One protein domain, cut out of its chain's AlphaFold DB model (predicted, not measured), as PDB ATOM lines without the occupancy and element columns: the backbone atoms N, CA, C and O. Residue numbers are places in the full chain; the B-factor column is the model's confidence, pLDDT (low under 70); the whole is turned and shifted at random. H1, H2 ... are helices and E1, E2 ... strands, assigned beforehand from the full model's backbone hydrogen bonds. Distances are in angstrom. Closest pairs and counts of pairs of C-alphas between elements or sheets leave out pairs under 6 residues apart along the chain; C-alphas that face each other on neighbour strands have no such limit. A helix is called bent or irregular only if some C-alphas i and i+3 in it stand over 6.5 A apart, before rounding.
ATOM      1  N   ILE A   3      57.959-115.416   9.806       96.94
ATOM      2  CA  ILE A   3      56.645-116.049   9.936       96.94
ATOM      3  C   ILE A   3      56.813-117.523   9.586       96.94
ATOM      4  O   ILE A   3      57.305-117.845   8.508       96.94
ATOM      5  N   THR A   4      56.401-118.413  10.486       97.81
ATOM      6  CA  THR A   4      56.388-119.859  10.234       97.81
ATOM      7  C   THR A   4      54.955-120.355  10.265       97.81
ATOM      8  O   THR A   4      54.249-120.148  11.250       97.81
ATOM      9  N   ARG A   5      54.521-121.006   9.184       97.88
ATOM     10  CA  ARG A   5      53.221-121.685   9.117       97.88
ATOM     11  C   ARG A   5      53.386-123.118   9.598       97.88
ATOM     12  O   ARG A   5      54.400-123.730   9.276       97.88
ATOM     13  N   GLN A   6      52.384-123.649  10.295       97.06
ATOM     14  CA  GLN A   6      52.386-125.035  10.777       97.06
ATOM     15  C   GLN A   6      53.674-125.352  11.552       97.06
ATOM     16  O   GLN A   6      54.414-126.284  11.241       97.06
ATOM     17  N   PHE A   7      53.965-124.518  12.548       97.12
ATOM     18  CA  PHE A   7      55.171-124.614  13.356       97.12
ATOM     19  C   PHE A   7      55.128-125.879  14.219       97.12
ATOM     20  O   PHE A   7      54.408-125.929  15.217       97.12
ATOM     21  N   ALA A   8      55.899-126.893  13.827       96.06
ATOM     22  CA  ALA A   8      56.130-128.087  14.632       96.06
ATOM     23  C   ALA A   8      56.964-127.714  15.862       96.06
ATOM     24  O   ALA A   8      58.091-127.233  15.742       96.06
ATOM     25  N   TYR A   9      56.390-127.908  17.046       93.88
ATOM     26  CA  TYR A   9      56.928-127.350  18.287       93.88
ATOM     27  C   TYR A   9      57.577-128.381  19.216       93.88
ATOM     28  O   TYR A   9      58.219-128.006  20.200       93.88
ATOM     29  N   SER A  10      57.419-129.670  18.917       92.56
ATOM     30  CA  SER A  10      57.867-130.773  19.763       92.56
ATOM     31  C   SER A  10      58.512-131.869  18.918       92.56
ATOM     32  O   SER A  10      57.969-132.221  17.872       92.56
ATOM     33  N   PRO A  11      59.634-132.465  19.356       89.56
ATOM     34  CA  PRO A  11      60.166-133.673  18.728       89.56
ATOM     35  C   PRO A  11      59.365-134.930  19.115       89.56
ATOM     36  O   PRO A  11      59.583-135.996  18.547       89.56
ATOM     37  N   HIS A  12      58.464-134.829  20.099       89.50
ATOM     38  CA  HIS A  12      57.743-135.967  20.675       89.50
ATOM     39  C   HIS A  12      56.341-136.167  20.086       89.50
ATOM     40  O   HIS A  12      55.711-137.192  20.336       89.50
ATOM     41  N   ASN A  13      55.839-135.209  19.309       90.19
ATOM     42  CA  ASN A  13      54.549-135.290  18.635       90.19
ATOM     43  C   ASN A  13      54.613-134.576  17.275       90.19
ATOM     44  O   ASN A  13      55.610-133.950  16.934       90.19
ATOM     45  N   LYS A  14      53.551-134.706  16.474       91.88
ATOM     46  CA  LYS A  14      53.427-134.046  15.161       91.88
ATOM     47  C   LYS A  14      52.509-132.824  15.205       91.88
ATOM     48  O   LYS A  14      52.039-132.382  14.159       91.88
ATOM     49  N   ASN A  15      52.201-132.321  16.397       94.44
ATOM     50  CA  ASN A  15      51.303-131.189  16.532       94.44
ATOM     51  C   ASN A  15      52.015-129.916  16.073       94.44
ATOM     52  O   ASN A  15      53.234-129.764  16.202       94.44
ATOM     53  N   THR A  16      51.229-128.990  15.546       97.06
ATOM     54  CA  THR A  16      51.712-127.726  15.008       97.06
ATOM     55  C   THR A  16      50.893-126.571  15.564       97.06
ATOM     56  O   THR A  16      49.735-126.743  15.937       97.06
ATOM     57  N   ILE A  17      51.512-125.393  15.623       98.06
ATOM     58  CA  ILE A  17      50.804-124.116  15.762       98.06
ATOM     59  C   ILE A  17      50.580-123.545  14.362       98.06
ATOM     60  O   ILE A  17      51.513-123.542  13.551       98.06
ATOM     61  N   ASP A  18      49.380-123.037  14.074       98.00
ATOM     62  CA  ASP A  18      49.021-122.569  12.730       98.00
ATOM     63  C   ASP A  18      49.973-121.496  12.196       98.00
ATOM     64  O   ASP A  18      50.482-121.628  11.076       98.00
ATOM     65  N   ILE A  19      50.239-120.457  12.996       98.31
ATOM     66  CA  ILE A  19      51.215-119.411  12.674       98.31
ATOM     67  C   ILE A  19      52.050-119.068  13.905       98.31
ATOM     68  O   ILE A  19      51.530-118.852  14.997       98.31
ATOM     69  N   VAL A  20      53.361-118.949  13.703       98.44
ATOM     70  CA  VAL A  20      54.307-118.448  14.699       98.44
ATOM     71  C   VAL A  20      55.081-117.264  14.144       98.44
ATOM     72  O   VAL A  20      55.625-117.336  13.039       98.44
ATOM     73  N   LEU A  21      55.158-116.190  14.934       98.06
ATOM     74  CA  LEU A  21      56.035-115.055  14.660       98.06
ATOM     75  C   LEU A  21      57.277-115.134  15.538       98.06
ATOM     76  O   LEU A  21      57.185-115.249  16.767       98.06
ATOM     77  N   SER A  22      58.433-115.014  14.892       96.62
ATOM     78  CA  SER A  22      59.730-115.077  15.555       96.62
ATOM     79  C   SER A  22      60.542-113.810  15.328       96.62
ATOM     80  O   SER A  22      60.589-113.263  14.224       96.62
ATOM     81  N   VAL A  23      61.250-113.361  16.359       92.81
ATOM     82  CA  VAL A  23      62.217-112.258  16.278       92.81
ATOM     83  C   VAL A  23      63.604-112.848  16.493       92.81
ATOM     84  O   VAL A  23      63.838-113.527  17.487       92.81
ATOM     85  N   ASN A  24      64.512-112.646  15.534       91.25
ATOM     86  CA  ASN A  24      65.872-113.206  15.554       91.25
ATOM     87  C   ASN A  24      65.907-114.726  15.826       91.25
ATOM     88  O   ASN A  24      66.749-115.220  16.567       91.25
ATOM     89  N   GLY A  25      64.951-115.468  15.253       91.12
ATOM     90  CA  GLY A  25      64.826-116.920  15.425       91.12
ATOM     91  C   GLY A  25      64.154-117.369  16.728       91.12
ATOM     92  O   GLY A  25      63.879-118.556  16.881       91.12
ATOM     93  N   ILE A  26      63.831-116.452  17.644       93.75
ATOM     94  CA  ILE A  26      63.120-116.763  18.888       93.75
ATOM     95  C   ILE A  26      61.611-116.665  18.634       93.75
ATOM     96  O   ILE A  26      61.152-115.585  18.258       93.75
ATOM     97  N   PRO A  27      60.829-117.740  18.836       96.88
ATOM     98  CA  PRO A  27      59.376-117.694  18.703       96.88
ATOM     99  C   PRO A  27      58.758-116.922  19.874       96.88
ATOM    100  O   PRO A  27      59.008-117.267  21.028       96.88
ATOM    101  N   LEU A  28      57.970-115.886  19.569       97.12
ATOM    102  CA  LEU A  28      57.398-114.968  20.569       97.12
ATOM    103  C   LEU A  28      55.869-114.895  20.524       97.12
ATOM    104  O   LEU A  28      55.246-114.686  21.562       97.12
ATOM    105  N   VAL A  29      55.258-115.096  19.355       98.38
ATOM    106  CA  VAL A  29      53.800-115.048  19.182       98.38
ATOM    107  C   VAL A  29      53.330-116.352  18.558       98.38
ATOM    108  O   VAL A  29      53.872-116.769  17.534       98.38
ATOM    109  N   ALA A  30      52.315-116.967  19.157       98.56
ATOM    110  CA  ALA A  30      51.621-118.131  18.617       98.56
ATOM    111  C   ALA A  30      50.193-117.743  18.231       98.56
ATOM    112  O   ALA A  30      49.507-117.078  19.005       98.56
ATOM    113  N   LEU A  31      49.736-118.168  17.058       98.69
ATOM    114  CA  LEU A  31      48.367-117.978  16.604       98.69
ATOM    115  C   LEU A  31      47.752-119.328  16.249       98.69
ATOM    116  O   LEU A  31      48.351-120.106  15.507       98.69
ATOM    117  N   GLU A  32      46.536-119.552  16.730       98.44
ATOM    118  CA  GLU A  32      45.641-120.615  16.273       98.44
ATOM    119  C   GLU A  32      44.485-119.964  15.520       98.44
ATOM    120  O   GLU A  32      43.772-119.118  16.073       98.44
ATOM    121  N   LEU A  33      44.315-120.341  14.252       97.38
ATOM    122  CA  LEU A  33      43.348-119.725  13.351       97.38
ATOM    123  C   LEU A  33      42.174-120.673  13.128       97.38
ATOM    124  O   LEU A  33      42.349-121.867  12.884       97.38
ATOM    125  N   LYS A  34      40.956-120.141  13.189       96.81
ATOM    126  CA  LYS A  34      39.720-120.891  12.962       96.81
ATOM    127  C   LYS A  34      38.858-120.177  11.933       96.81
ATOM    128  O   LYS A  34      38.940-118.968  11.750       96.81
ATOM    129  N   ASN A  35      38.055-120.955  11.220       91.94
ATOM    130  CA  ASN A  35      37.180-120.442  10.180       91.94
ATOM    131  C   ASN A  35      35.729-120.799  10.511       91.94
ATOM    132  O   ASN A  35      35.366-121.981  10.514       91.94
ATOM    133  N   GLN A  36      34.897-119.778  10.737       84.75
ATOM    134  CA  GLN A  36      33.498-119.975  11.103       84.75
ATOM    135  C   GLN A  36      32.668-120.604   9.978       84.75
ATOM    136  O   GLN A  36      31.743-121.352  10.276       84.75
ATOM    137  N   PHE A  37      33.059-120.455   8.705       82.88
ATOM    138  CA  PHE A  37      32.431-121.180   7.588       82.88
ATOM    139  C   PHE A  37      32.586-122.707   7.699       82.88
ATOM    140  O   PHE A  37      31.875-123.455   7.034       82.88
ATOM    141  N   LYS A  38      33.509-123.187   8.544       83.94
ATOM    142  CA  LYS A  38      33.686-124.605   8.889       83.94
ATOM    143  C   LYS A  38      33.143-124.944  10.283       83.94
ATOM    144  O   LYS A  38      33.552-125.949  10.859       83.94
ATOM    145  N   ASN A  39      32.272-124.102  10.845       89.19
ATOM    146  CA  ASN A  39      31.756-124.193  12.216       89.19
ATOM    147  C   ASN A  39      32.859-124.217  13.293       89.19
ATOM    148  O   ASN A  39      32.671-124.774  14.374       89.19
ATOM    149  N   GLN A  40      34.016-123.608  13.011       92.00
ATOM    150  CA  GLN A  40      35.102-123.449  13.972       92.00
ATOM    151  C   GLN A  40      35.225-121.985  14.393       92.00
ATOM    152  O   GLN A  40      35.322-121.092  13.560       92.00
ATOM    153  N   SER A  41      35.273-121.756  15.697       95.94
ATOM    154  CA  SER A  41      35.342-120.434  16.330       95.94
ATOM    155  C   SER A  41      36.560-120.305  17.241       95.94
ATOM    156  O   SER A  41      37.244-121.299  17.513       95.94
ATOM    157  N   VAL A  42      36.782-119.114  17.799       97.12
ATOM    158  CA  VAL A  42      37.798-118.878  18.841       97.12
ATOM    159  C   VAL A  42      37.730-119.871  20.004       97.12
ATOM    160  O   VAL A  42      38.770-120.230  20.546       97.12
ATOM    161  N   GLU A  43      36.554-120.399  20.355       97.81
ATOM    162  CA  GLU A  43      36.416-121.410  21.414       97.81
ATOM    163  C   GLU A  43      37.152-122.714  21.091       97.81
ATOM    164  O   GLU A  43      37.703-123.363  21.979       97.81
ATOM    165  N   HIS A  44      37.226-123.088  19.813       98.19
ATOM    166  CA  HIS A  44      37.990-124.256  19.382       98.19
ATOM    167  C   HIS A  44      39.496-124.007  19.510       98.19
ATOM    168  O   HIS A  44      40.218-124.874  19.997       98.19
ATOM    169  N   ALA A  45      39.968-122.813  19.136       98.06
ATOM    170  CA  ALA A  45      41.362-122.412  19.327       98.06
ATOM    171  C   ALA A  45      41.743-122.348  20.817       98.06
ATOM    172  O   ALA A  45      42.784-122.872  21.207       98.06
ATOM    173  N   LYS A  46      40.882-121.776  21.670       98.62
ATOM    174  CA  LYS A  46      41.084-121.751  23.129       98.62
ATOM    175  C   LYS A  46      41.201-123.167  23.690       98.62
ATOM    176  O   LYS A  46      42.168-123.457  24.385       98.62
ATOM    177  N   LYS A  47      40.275-124.068  23.338       98.19
ATOM    178  CA  LYS A  47      40.333-125.483  23.748       98.19
ATOM    179  C   LYS A  47      41.623-126.160  23.289       98.19
ATOM    180  O   LYS A  47      42.251-126.840  24.090       98.19
ATOM    181  N   GLN A  48      42.051-125.926  22.051       97.25
ATOM    182  CA  GLN A  48      43.304-126.474  21.530       97.25
ATOM    183  C   GLN A  48      44.513-125.992  22.347       97.25
ATOM    184  O   GLN A  48      45.333-126.804  22.768       97.25
ATOM    185  N   PHE A  49      44.594-124.698  22.667       98.19
ATOM    186  CA  PHE A  49      45.623-124.174  23.572       98.19
ATOM    187  C   PHE A  49      45.547-124.755  24.992       98.19
ATOM    188  O   PHE A  49      46.580-124.956  25.622       98.19
ATOM    189  N   MET A  50      44.344-125.003  25.510       98.19
ATOM    190  CA  MET A  50      44.131-125.498  26.874       98.19
ATOM    191  C   MET A  50      44.443-126.986  27.026       98.19
ATOM    192  O   MET A  50      44.962-127.391  28.063       98.19
ATOM    193  N   PHE A  51      44.095-127.798  26.031       96.88
ATOM    194  CA  PHE A  51      44.049-129.254  26.177       96.88
ATOM    195  C   PHE A  51      45.042-129.995  25.277       96.88
ATOM    196  O   PHE A  51      45.475-131.084  25.646       96.88
ATOM    197  N   ASP A  52      45.480-129.393  24.167       95.38
ATOM    198  CA  ASP A  52      46.384-130.044  23.207       95.38
ATOM    199  C   ASP A  52      47.827-129.511  23.287       95.38
ATOM    200  O   ASP A  52      48.711-129.991  22.567       95.38
ATOM    201  N   ARG A  53      48.077-128.480  24.105       95.06
ATOM    202  CA  ARG A  53      49.402-127.875  24.321       95.06
ATOM    203  C   ARG A  53      49.827-128.105  25.765       95.06
ATOM    204  O   ARG A  53      49.255-127.517  26.677       95.06
ATOM    205  N   ASP A  54      50.833-128.952  25.973       94.06
ATOM    206  CA  ASP A  54      51.368-129.210  27.312       94.06
ATOM    207  C   ASP A  54      52.227-128.014  27.773       94.06
ATOM    208  O   ASP A  54      53.290-127.773  27.192       94.06
ATOM    209  N   PRO A  55      51.843-127.282  28.842       94.50
ATOM    210  CA  PRO A  55      52.627-126.154  29.353       94.50
ATOM    211  C   PRO A  55      54.045-126.522  29.821       94.50
ATOM    212  O   PRO A  55      54.854-125.631  30.089       94.50
ATOM    213  N   LYS A  56      54.361-127.818  29.962       92.94
ATOM    214  CA  LYS A  56      55.709-128.302  30.288       92.94
ATOM    215  C   LYS A  56      56.665-128.246  29.103       92.94
ATOM    216  O   LYS A  56      57.876-128.182  29.332       92.94
ATOM    217  N   GLU A  57      56.171-128.253  27.867       94.56
ATOM    218  CA  GLU A  57      57.036-128.142  26.697       94.56
ATOM    219  C   GLU A  57      57.717-126.773  26.635       94.56
ATOM    220  O   GLU A  57      57.134-125.737  26.954       94.56
ATOM    221  N   LEU A  58      58.981-126.768  26.200       92.75
ATOM    222  CA  LEU A  58      59.877-125.614  26.296       92.75
ATOM    223  C   LEU A  58      59.287-124.323  25.713       92.75
ATOM    224  O   LEU A  58      59.507-123.245  26.268       92.75
ATOM    225  N   VAL A  59      58.571-124.426  24.592       95.19
ATOM    226  CA  VAL A  59      57.996-123.264  23.909       95.19
ATOM    227  C   VAL A  59      56.790-122.670  24.641       95.19
ATOM    228  O   VAL A  59      56.542-121.474  24.502       95.19
ATOM    229  N   PHE A  60      56.081-123.472  25.442       97.25
ATOM    230  CA  PHE A  60      54.866-123.072  26.159       97.25
ATOM    231  C   PHE A  60      55.115-122.653  27.609       97.25
ATOM    232  O   PHE A  60      54.231-122.093  28.263       97.25
ATOM    233  N   GLN A  61      56.329-122.886  28.112       96.25
ATOM    234  CA  GLN A  61      56.723-122.449  29.442       96.25
ATOM    235  C   GLN A  61      56.611-120.926  29.581       96.25
ATOM    236  O   GLN A  61      57.075-120.152  28.740       96.25
ATOM    237  N   PHE A  62      56.006-120.513  30.694       96.56
ATOM    238  CA  PHE A  62      55.723-119.116  31.002       96.56
ATOM    239  C   PHE A  62      56.972-118.229  30.899       96.56
ATOM    240  O   PHE A  62      57.998-118.530  31.510       96.56
ATOM    241  N   ASN A  63      56.845-117.118  30.166       93.56
ATOM    242  CA  ASN A  63      57.876-116.088  30.001       93.56
ATOM    243  C   ASN A  63      59.240-116.631  29.519       93.56
ATOM    244  O   ASN A  63      60.291-116.194  29.986       93.56
ATOM    245  N   ARG A  64      59.232-117.627  28.618       93.50
ATOM    246  CA  ARG A  64      60.460-118.263  28.098       93.50
ATOM    247  C   ARG A  64      60.618-118.193  26.579       93.50
ATOM    248  O   ARG A  64      61.738-118.017  26.084       93.50
ATOM    249  N   ARG A  65      59.526-118.395  25.841       95.38
ATOM    250  CA  ARG A  65      59.472-118.346  24.372       95.38
ATOM    251  C   ARG A  65      58.240-117.563  23.945       95.38
ATOM    252  O   ARG A  65      58.321-116.343  23.889       95.38
ATOM    253  N   PHE A  66      57.103-118.227  23.742       97.88
ATOM    254  CA  PHE A  66      55.864-117.519  23.448       97.88
ATOM    255  C   PHE A  66      55.484-116.605  24.616       97.88
ATOM    256  O   PHE A  66      55.372-117.044  25.763       97.88
ATOM    257  N   LEU A  67      55.310-115.324  24.304       97.56
ATOM    258  CA  LEU A  67      54.914-114.273  25.237       97.56
ATOM    259  C   LEU A  67      53.407-114.005  25.168       97.56
ATOM    260  O   LEU A  67      52.809-113.559  26.146       97.56
ATOM    261  N   VAL A  68      52.795-114.294  24.018       98.44
ATOM    262  CA  VAL A  68      51.358-114.151  23.784       98.44
ATOM    263  C   VAL A  68      50.860-115.214  22.802       98.44
ATOM    264  O   VAL A  68      51.544-115.584  21.842       98.44
ATOM    265  N   TYR A  69      49.653-115.698  23.065       98.75
ATOM    266  CA  TYR A  69      48.922-116.675  22.270       98.75
ATOM    267  C   TYR A  69      47.632-116.026  21.793       98.75
ATOM    268  O   TYR A  69      46.855-115.574  22.632       98.75
ATOM    269  N   PHE A  70      47.389-115.996  20.486       98.81
ATOM    270  CA  PHE A  70      46.151-115.493  19.900       98.81
ATOM    271  C   PHE A  70      45.286-116.647  19.395       98.81
ATOM    272  O   PHE A  70      45.712-117.449  18.565       98.81
ATOM    273  N   ALA A  71      44.053-116.708  19.884       98.69
ATOM    274  CA  ALA A  71      42.973-117.505  19.324       98.69
ATOM    275  C   ALA A  71      42.145-116.590  18.418       98.69
ATOM    276  O   ALA A  71      41.574-115.608  18.897       98.69
ATOM    277  N   VAL A  72      42.111-116.891  17.122       98.44
ATOM    278  CA  VAL A  72      41.543-115.999  16.104       98.44
ATOM    279  C   VAL A  72      40.512-116.746  15.280       98.44
ATOM    280  O   VAL A  72      40.774-117.855  14.815       98.44
ATOM    281  N   ASP A  73      39.361-116.124  15.057       96.81
ATOM    282  CA  ASP A  73      38.467-116.505  13.969       96.81
ATOM    283  C   ASP A  73      38.156-115.308  13.055       96.81
ATOM    284  O   ASP A  73      38.873-114.304  13.052       96.81
ATOM    285  N   THR A  74      37.134-115.428  12.209       94.56
ATOM    286  CA  THR A  74      36.764-114.383  11.246       94.56
ATOM    287  C   THR A  74      36.124-113.150  11.892       94.56
ATOM    288  O   THR A  74      36.049-112.120  11.227       94.56
ATOM    289  N   HIS A  75      35.697-113.220  13.159       94.56
ATOM    290  CA  HIS A  75      34.986-112.147  13.866       94.56
ATOM    291  C   HIS A  75      35.699-111.666  15.129       94.56
ATOM    292  O   HIS A  75      35.624-110.480  15.443       94.56
ATOM    293  N   GLU A  76      36.379-112.550  15.859       97.00
ATOM    294  CA  GLU A  76      36.967-112.237  17.159       97.00
ATOM    295  C   GLU A  76      38.433-112.649  17.288       97.00
ATOM    296  O   GLU A  76      38.904-113.639  16.724       97.00
ATOM    297  N   VAL A  77      39.144-111.897  18.128       98.50
ATOM    298  CA  VAL A  77      40.487-112.208  18.599       98.50
ATOM    299  C   VAL A  77      40.466-112.284  20.117       98.50
ATOM    300  O   VAL A  77      40.032-111.366  20.816       98.50
ATOM    301  N   TRP A  78      40.997-113.380  20.639       98.75
ATOM    302  CA  TRP A  78      41.230-113.581  22.061       98.75
ATOM    303  C   TRP A  78      42.697-113.882  22.298       98.75
ATOM    304  O   TRP A  78      43.361-114.466  21.445       98.75
ATOM    305  N   MET A  79      43.207-113.505  23.465       98.62
ATOM    306  CA  MET A  79      44.611-113.703  23.790       98.62
ATOM    307  C   MET A  79      44.843-114.180  25.215       98.62
ATOM    308  O   MET A  79      44.027-113.962  26.109       98.62
ATOM    309  N   THR A  80      45.978-114.831  25.429       98.62
ATOM    310  CA  THR A  80      46.521-115.109  26.759       98.62
ATOM    311  C   THR A  80      48.039-114.990  26.730       98.62
ATOM    312  O   THR A  80      48.654-115.110  25.672       98.62
ATOM    313  N   THR A  81      48.662-114.764  27.882       98.06
ATOM    314  CA  THR A  81      50.128-114.715  28.037       98.06
ATOM    315  C   THR A  81      50.685-115.950  28.746       98.06
ATOM    316  O   THR A  81      51.897-116.089  28.920       98.06
ATOM    317  N   LYS A  82      49.812-116.873  29.175       97.94
ATOM    318  CA  LYS A  82      50.205-118.081  29.904       97.94
ATOM    319  C   LYS A  82      49.217-119.217  29.677       97.94
ATOM    320  O   LYS A  82      48.062-119.110  30.075       97.94
ATOM    321  N   LEU A  83      49.712-120.342  29.165       98.00
ATOM    322  CA  LEU A  83      48.969-121.600  29.161       98.00
ATOM    323  C   LEU A  83      49.055-122.263  30.543       98.00
ATOM    324  O   LEU A  83      50.131-122.388  31.132       98.00
ATOM    325  N   ALA A  84      47.905-122.656  31.078       97.00
ATOM    326  CA  ALA A  84      47.755-123.281  32.390       97.00
ATOM    327  C   ALA A  84      46.708-124.407  32.358       97.00
ATOM    328  O   ALA A  84      45.965-124.595  33.322       97.00
ATOM    329  N   GLY A  85      46.634-125.134  31.241       97.19
ATOM    330  CA  GLY A  85      45.647-126.191  31.042       97.19
ATOM    331  C   GLY A  85      44.220-125.641  31.010       97.19
ATOM    332  O   GLY A  85      43.958-124.581  30.437       97.19
ATOM    333  N   ASP A  86      43.317-126.313  31.717       96.94
ATOM    334  CA  ASP A  86      41.927-125.908  31.957       96.94
ATOM    335  C   ASP A  86      41.788-124.548  32.670       96.94
ATOM    336  O   ASP A  86      40.777-123.866  32.522       96.94
ATOM    337  N   LYS A  87      42.820-124.120  33.405       96.94
ATOM    338  CA  LYS A  87      42.870-122.827  34.112       96.94
ATOM    339  C   LYS A  87      43.423-121.688  33.259       96.94
ATOM    340  O   LYS A  87      43.647-120.593  33.779       96.94
ATOM    341  N   THR A  88      43.696-121.926  31.976       98.12
ATOM    342  CA  THR A  88      44.129-120.866  31.059       98.12
ATOM    343  C   THR A  88      43.038-119.810  30.960       98.12
ATOM    344  O   THR A  88      41.891-120.108  30.639       98.12
ATOM    345  N   TYR A  89      43.406-118.559  31.217       97.06
ATOM    346  CA  TYR A  89      42.487-117.435  31.138       97.06
ATOM    347  C   TYR A  89      42.759-116.628  29.870       97.06
ATOM    348  O   TYR A  89      43.886-116.172  29.656       97.06
ATOM    349  N   PHE A  90      41.725-116.458  29.045       98.38
ATOM    350  CA  PHE A  90      41.777-115.669  27.819       98.38
ATOM    351  C   PHE A  90      41.071-114.330  28.010       98.38
ATOM    352  O   PHE A  90      39.974-114.261  28.563       98.38
ATOM    353  N   LEU A  91      41.691-113.274  27.500       97.06
ATOM    354  CA  LEU A  91      41.137-111.932  27.424       97.06
ATOM    355  C   LEU A  91      40.685-111.636  25.991       97.06
ATOM    356  O   LEU A  91      41.372-112.045  25.051       97.06
ATOM    357  N   PRO A  92      39.580-110.899  25.796       97.00
ATOM    358  CA  PRO A  92      39.247-110.383  24.479       97.00
ATOM    359  C   PRO A  92      40.309-109.363  24.056       97.00
ATOM    360  O   PRO A  92      40.762-108.543  24.861       97.00
ATOM    361  N   PHE A  93      40.691-109.404  22.786       98.12
ATOM    362  CA  PHE A  93      41.623-108.459  22.172       98.12
ATOM    363  C   PHE A  93      40.960-107.724  20.997       98.12
ATOM    364  O   PHE A  93      41.593-107.415  19.997       98.12
ATOM    365  N   ASN A  94      39.664-107.453  21.151       97.75
ATOM    366  CA  ASN A  94      38.799-106.829  20.156       97.75
ATOM    367  C   ASN A  94      38.771-105.293  20.280       97.75
ATOM    368  O   ASN A  94      39.061-104.739  21.342       97.75
ATOM    369  N   GLN A  95      38.380-104.610  19.204       97.19
ATOM    370  CA  GLN A  95      38.331-103.148  19.096       97.19
ATOM    371  C   GLN A  95      37.074-102.527  19.734       97.19
ATOM    372  O   GLN A  95      37.095-101.356  20.096       97.19
ATOM    373  N   GLY A  96      35.995-103.295  19.888       95.94
ATOM    374  CA  GLY A  96      34.638-102.798  20.139       95.94
ATOM    375  C   GLY A  96      33.843-102.686  18.834       95.94
ATOM    376  O   GLY A  96      34.424-102.457  17.776       95.94
ATOM    377  N   SER A  97      32.516-102.842  18.890       95.44
ATOM    378  CA  SER A  97      31.659-102.930  17.688       95.44
ATOM    379  C   SER A  97      31.702-101.691  16.785       95.44
ATOM    380  O   SER A  97      31.413-101.793  15.604       95.44
ATOM    381  N   ASN A  98      32.066-100.529  17.333       95.00
ATOM    382  CA  ASN A  98      32.187 -99.266  16.593       95.00
ATOM    383  C   ASN A  98      33.656 -98.813  16.469       95.00
ATOM    384  O   ASN A  98      33.941 -97.651  16.180       95.00
ATOM    385  N   GLY A  99      34.601 -99.724  16.718       94.75
ATOM    386  CA  GLY A  99      36.028 -99.427  16.783       94.75
ATOM    387  C   GLY A  99      36.473 -98.843  18.129       94.75
ATOM    388  O   GLY A  99      35.677 -98.365  18.940       94.75
ATOM    389  N   ALA A 100      37.783 -98.892  18.370       92.94
ATOM    390  CA  ALA A 100      38.358 -98.497  19.649       92.94
ATOM    391  C   ALA A 100      38.276 -96.981  19.878       92.94
ATOM    392  O   ALA A 100      38.566 -96.179  18.989       92.94
ATOM    393  N   GLY A 101      37.879 -96.604  21.095       91.12
ATOM    394  CA  GLY A 101      37.662 -95.211  21.494       91.12
ATOM    395  C   GLY A 101      36.270 -94.661  21.158       91.12
ATOM    396  O   GLY A 101      35.955 -93.556  21.587       91.12
ATOM    397  N   ASN A 102      35.424 -95.430  20.465       93.81
ATOM    398  CA  ASN A 102      34.053 -95.040  20.139       93.81
ATOM    399  C   ASN A 102      33.041 -95.766  21.034       93.81
ATOM    400  O   ASN A 102      33.263 -96.899  21.467       93.81
ATOM    401  N   VAL A 103      31.898 -95.126  21.294       91.56
ATOM    402  CA  VAL A 103      30.788 -95.758  22.024       91.56
ATOM    403  C   VAL A 103      30.277 -96.945  21.211       91.56
ATOM    404  O   VAL A 103      29.861 -96.764  20.072       91.56
ATOM    405  N   GLY A 104      30.296 -98.146  21.793       92.44
ATOM    406  CA  GLY A 104      29.897 -99.389  21.133       92.44
ATOM    407  C   GLY A 104      29.861-100.582  22.092       92.44
ATOM    408  O   GLY A 104      30.120-100.445  23.288       92.44
ATOM    409  N   GLY A 105      29.509-101.753  21.558       93.38
ATOM    410  CA  GLY A 105      29.432-103.018  22.286       93.38
ATOM    411  C   GLY A 105      30.680-103.893  22.136       93.38
ATOM    412  O   GLY A 105      31.722-103.463  21.638       93.38
ATOM    413  N   ALA A 106      30.560-105.148  22.571       93.62
ATOM    414  CA  ALA A 106      31.578-106.170  22.343       93.62
ATOM    415  C   ALA A 106      31.709-106.515  20.848       93.62
ATOM    416  O   ALA A 106      30.792-106.279  20.065       93.62
ATOM    417  N   GLY A 107      32.844-107.100  20.469       95.06
ATOM    418  CA  GLY A 107      33.154-107.444  19.082       95.06
ATOM    419  C   GLY A 107      34.051-106.402  18.421       95.06
ATOM    420  O   GLY A 107      34.821-105.720  19.094       95.06
ATOM    421  N   ASN A 108      33.975-106.311  17.104       97.06
ATOM    422  CA  ASN A 108      34.847-105.506  16.254       97.06
ATOM    423  C   ASN A 108      33.986-104.777  15.207       97.06
ATOM    424  O   ASN A 108      32.876-105.246  14.938       97.06
ATOM    425  N   PRO A 109      34.461-103.659  14.634       95.50
ATOM    426  CA  PRO A 109      33.731-102.956  13.588       95.50
ATOM    427  C   PRO A 109      33.592-103.809  12.327       95.50
ATOM    428  O   PRO A 109      34.486-104.592  11.996       95.50
ATOM    429  N   GLU A 110      32.472-103.641  11.625       92.75
ATOM    430  CA  GLU A 110      32.275-104.232  10.301       92.75
ATOM    431  C   GLU A 110      33.317-103.696   9.308       92.75
ATOM    432  O   GLU A 110      33.810-102.572   9.438       92.75
ATOM    433  N   ARG A 111      33.682-104.534   8.334       89.56
ATOM    434  CA  ARG A 111      34.621-104.199   7.258       89.56
ATOM    435  C   ARG A 111      34.110-104.795   5.954       89.56
ATOM    436  O   ARG A 111      33.678-105.946   5.941       89.56
ATOM    437  N   ASP A 112      34.194-104.014   4.883       83.88
ATOM    438  CA  ASP A 112      33.691-104.404   3.561       83.88
ATOM    439  C   ASP A 112      34.742-105.147   2.720       83.88
ATOM    440  O   ASP A 112      34.399-105.910   1.818       83.88
ATOM    441  N   ASP A 113      36.029-104.923   2.997       85.31
ATOM    442  CA  ASP A 113      37.151-105.277   2.121       85.31
ATOM    443  C   ASP A 113      38.094-106.357   2.682       85.31
ATOM    444  O   ASP A 113      38.915-106.903   1.944       85.31
ATOM    445  N   ASP A 114      37.980-106.691   3.969       88.75
ATOM    446  CA  ASP A 114      38.842-107.663   4.649       88.75
ATOM    447  C   ASP A 114      38.092-108.331   5.816       88.75
ATOM    448  O   ASP A 114      36.968-107.972   6.169       88.75
ATOM    449  N   TYR A 115      38.721-109.313   6.457       90.75
ATOM    450  CA  TYR A 115      38.213-109.895   7.689       90.75
ATOM    451  C   TYR A 115      38.081-108.834   8.784       90.75
ATOM    452  O   TYR A 115      38.951-107.986   8.987       90.75
ATOM    453  N   ILE A 116      37.037-108.960   9.597       94.81
ATOM    454  CA  ILE A 116      36.800-108.101  10.763       94.81
ATOM    455  C   ILE A 116      38.000-108.129  11.735       94.81
ATOM    456  O   ILE A 116      38.314-107.135  12.389       94.81
ATOM    457  N   THR A 117      38.735-109.243  11.791       96.44
ATOM    458  CA  THR A 117      39.938-109.413  12.619       96.44
ATOM    459  C   THR A 117      41.233-108.895  11.983       96.44
ATOM    460  O   THR A 117      42.300-109.006  12.591       96.44
ATOM    461  N   ALA A 118      41.166-108.261  10.805       96.06
ATOM    462  CA  ALA A 118      42.344-107.837  10.050       96.06
ATOM    463  C   ALA A 118      43.231-106.815  10.758       96.06
ATOM    464  O   ALA A 118      44.441-106.779  10.525       96.06
ATOM    465  N   TYR A 119      42.676-106.039  11.694       96.69
ATOM    466  CA  TYR A 119      43.459-105.134  12.538       96.69
ATOM    467  C   TYR A 119      44.594-105.864  13.276       96.69
ATOM    468  O   TYR A 119      45.623-105.256  13.572       96.69
ATOM    469  N   LEU A 120      44.440-107.164  13.562       98.00
ATOM    470  CA  LEU A 120      45.465-107.944  14.239       98.00
ATOM    471  C   LEU A 120      46.750-107.973  13.407       98.00
ATOM    472  O   LEU A 120      47.806-107.603  13.915       98.00
ATOM    473  N   TRP A 121      46.689-108.341  12.125       95.81
ATOM    474  CA  TRP A 121      47.889-108.337  11.284       95.81
ATOM    475  C   TRP A 121      48.229-106.965  10.720       95.81
ATOM    476  O   TRP A 121      49.410-106.675  10.584       95.81
ATOM    477  N   GLN A 122      47.249-106.111  10.428       95.31
ATOM    478  CA  GLN A 122      47.494-104.787   9.849       95.31
ATOM    479  C   GLN A 122      48.109-103.804  10.857       95.31
ATOM    480  O   GLN A 122      48.960-103.010  10.471       95.31
ATOM    481  N   ASN A 123      47.749-103.892  12.146       95.19
ATOM    482  CA  ASN A 123      48.111-102.866  13.135       95.19
ATOM    483  C   ASN A 123      48.945-103.399  14.310       95.19
ATOM    484  O   ASN A 123      49.728-102.651  14.898       95.19
ATOM    485  N   VAL A 124      48.762-104.667  14.700       97.38
ATOM    486  CA  VAL A 124      49.338-105.212  15.948       97.38
ATOM    487  C   VAL A 124      50.545-106.105  15.677       97.38
ATOM    488  O   VAL A 124      51.568-105.972  16.341       97.38
ATOM    489  N   LEU A 125      50.452-106.995  14.688       96.88
ATOM    490  CA  LEU A 125      51.505-107.961  14.358       96.88
ATOM    491  C   LEU A 125      52.484-107.463  13.287       96.88
ATOM    492  O   LEU A 125      53.389-108.204  12.891       96.88
ATOM    493  N   GLN A 126      52.337-106.214  12.834       95.69
ATOM    494  CA  GLN A 126      53.362-105.552  12.031       95.69
ATOM    495  C   GLN A 126      54.678-105.513  12.799       95.69
ATOM    496  O   GLN A 126      54.686-105.352  14.015       95.69
TER     497      GLN A 126
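AT A GLANCE: This is residues 3 to 126 of the 261 residues of the protein "Type I site-specific deoxyribonuclease" of Streptococcus parasanguinis DORA_23_24 (UniProt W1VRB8). A strongly twisted sheet of five strands has the helix H1 packed along one face, while the short helix H2 only grazes the sheet near the end of E4 and the start of E5. The hairpin of E1 and E2 reaches toward one end of the long axis, and the loop round Val 103, in the long stretch between E5 and H2, lies at the other. The printed part has 124 residues with two named helices and five named strands, in the order E1, E2, E3, H1, E4, E5, H2; the sheet is mixed, in the order E1, E2, E3, E4, E5. The class is mixed, helices and strands, with under half of the residues in named elements. The whole is compact, with a radius of gyration of the C-alphas of 14.7 A and spans of 46 by 31 by 27 A.

IN THESE COORDINATES: In the sheet, E1 is residues 3 to 8, 12.9 A long, beginning at C-alpha 3 (56.645, -116.049, 9.936). E2, residues 16 to 23, is 18.7 A long and bends by 72 degrees at residue 19. E3 is residues 26 to 33, 20.7 A; E4 is residues 68 to 72, 12.6 A; E5 is residues 77 to 80, 10.6 A. H1, residues 42 to 51, is 14.2 A long. H2, residues 116 to 124, is 13.9 A long and ends at C-alpha 124 (49.338, -105.212, 15.948); it is irregular, with C-alphas 116 and 119 7.5 A apart.

HOW THE PARTS SIT: E1, E2 and E3 form a meander, each strand the antiparallel neighbour of the one before, with N 4 and O 20 at 2.9 A and N 21 and O 29 at 3.0 A. E3 and E4 are parallel, with N 70 and O 30 at 2.8 A. The hairpin of E4 and E5 is antiparallel, with N 71 and O 78 at 2.8 A. E3, H1 and E4 make a strand-helix-strand unit, two parallel strands joined through a helix, with a right-handed crossover. H1 is on the sheet at a height of 8.8 A, over E4 and only just over E3, where 3 of its C-alphas fall; it runs along the strands, at 25 degrees to E4 on the local plane. The closest C-alphas of H1 and E4 are those of Ala 45 and Ala 71, 5.2 A apart. H2 only grazes the sheet with residues 116 to 120; the closest C-alphas of E5 and H2, those of Val 77 and Thr 117, are 6.6 A apart. H1 and H2 are apart. Every O i to N i+4 pair is within hydrogen-bond range in H1, and 3 of 5 are in H2.

THE WHOLE: The C-alphas farthest apart, those of His 12 and Val 103, are 48.4 A from each other. The links H1 to E4, 16 residues, and E5 to H2, 35 residues, are long; in the latter, residues 91 to 92 pair antiparallel with residues 78 to 79 of E5. The printed part has no cut, and no printed residue is under 70 in pLDDT.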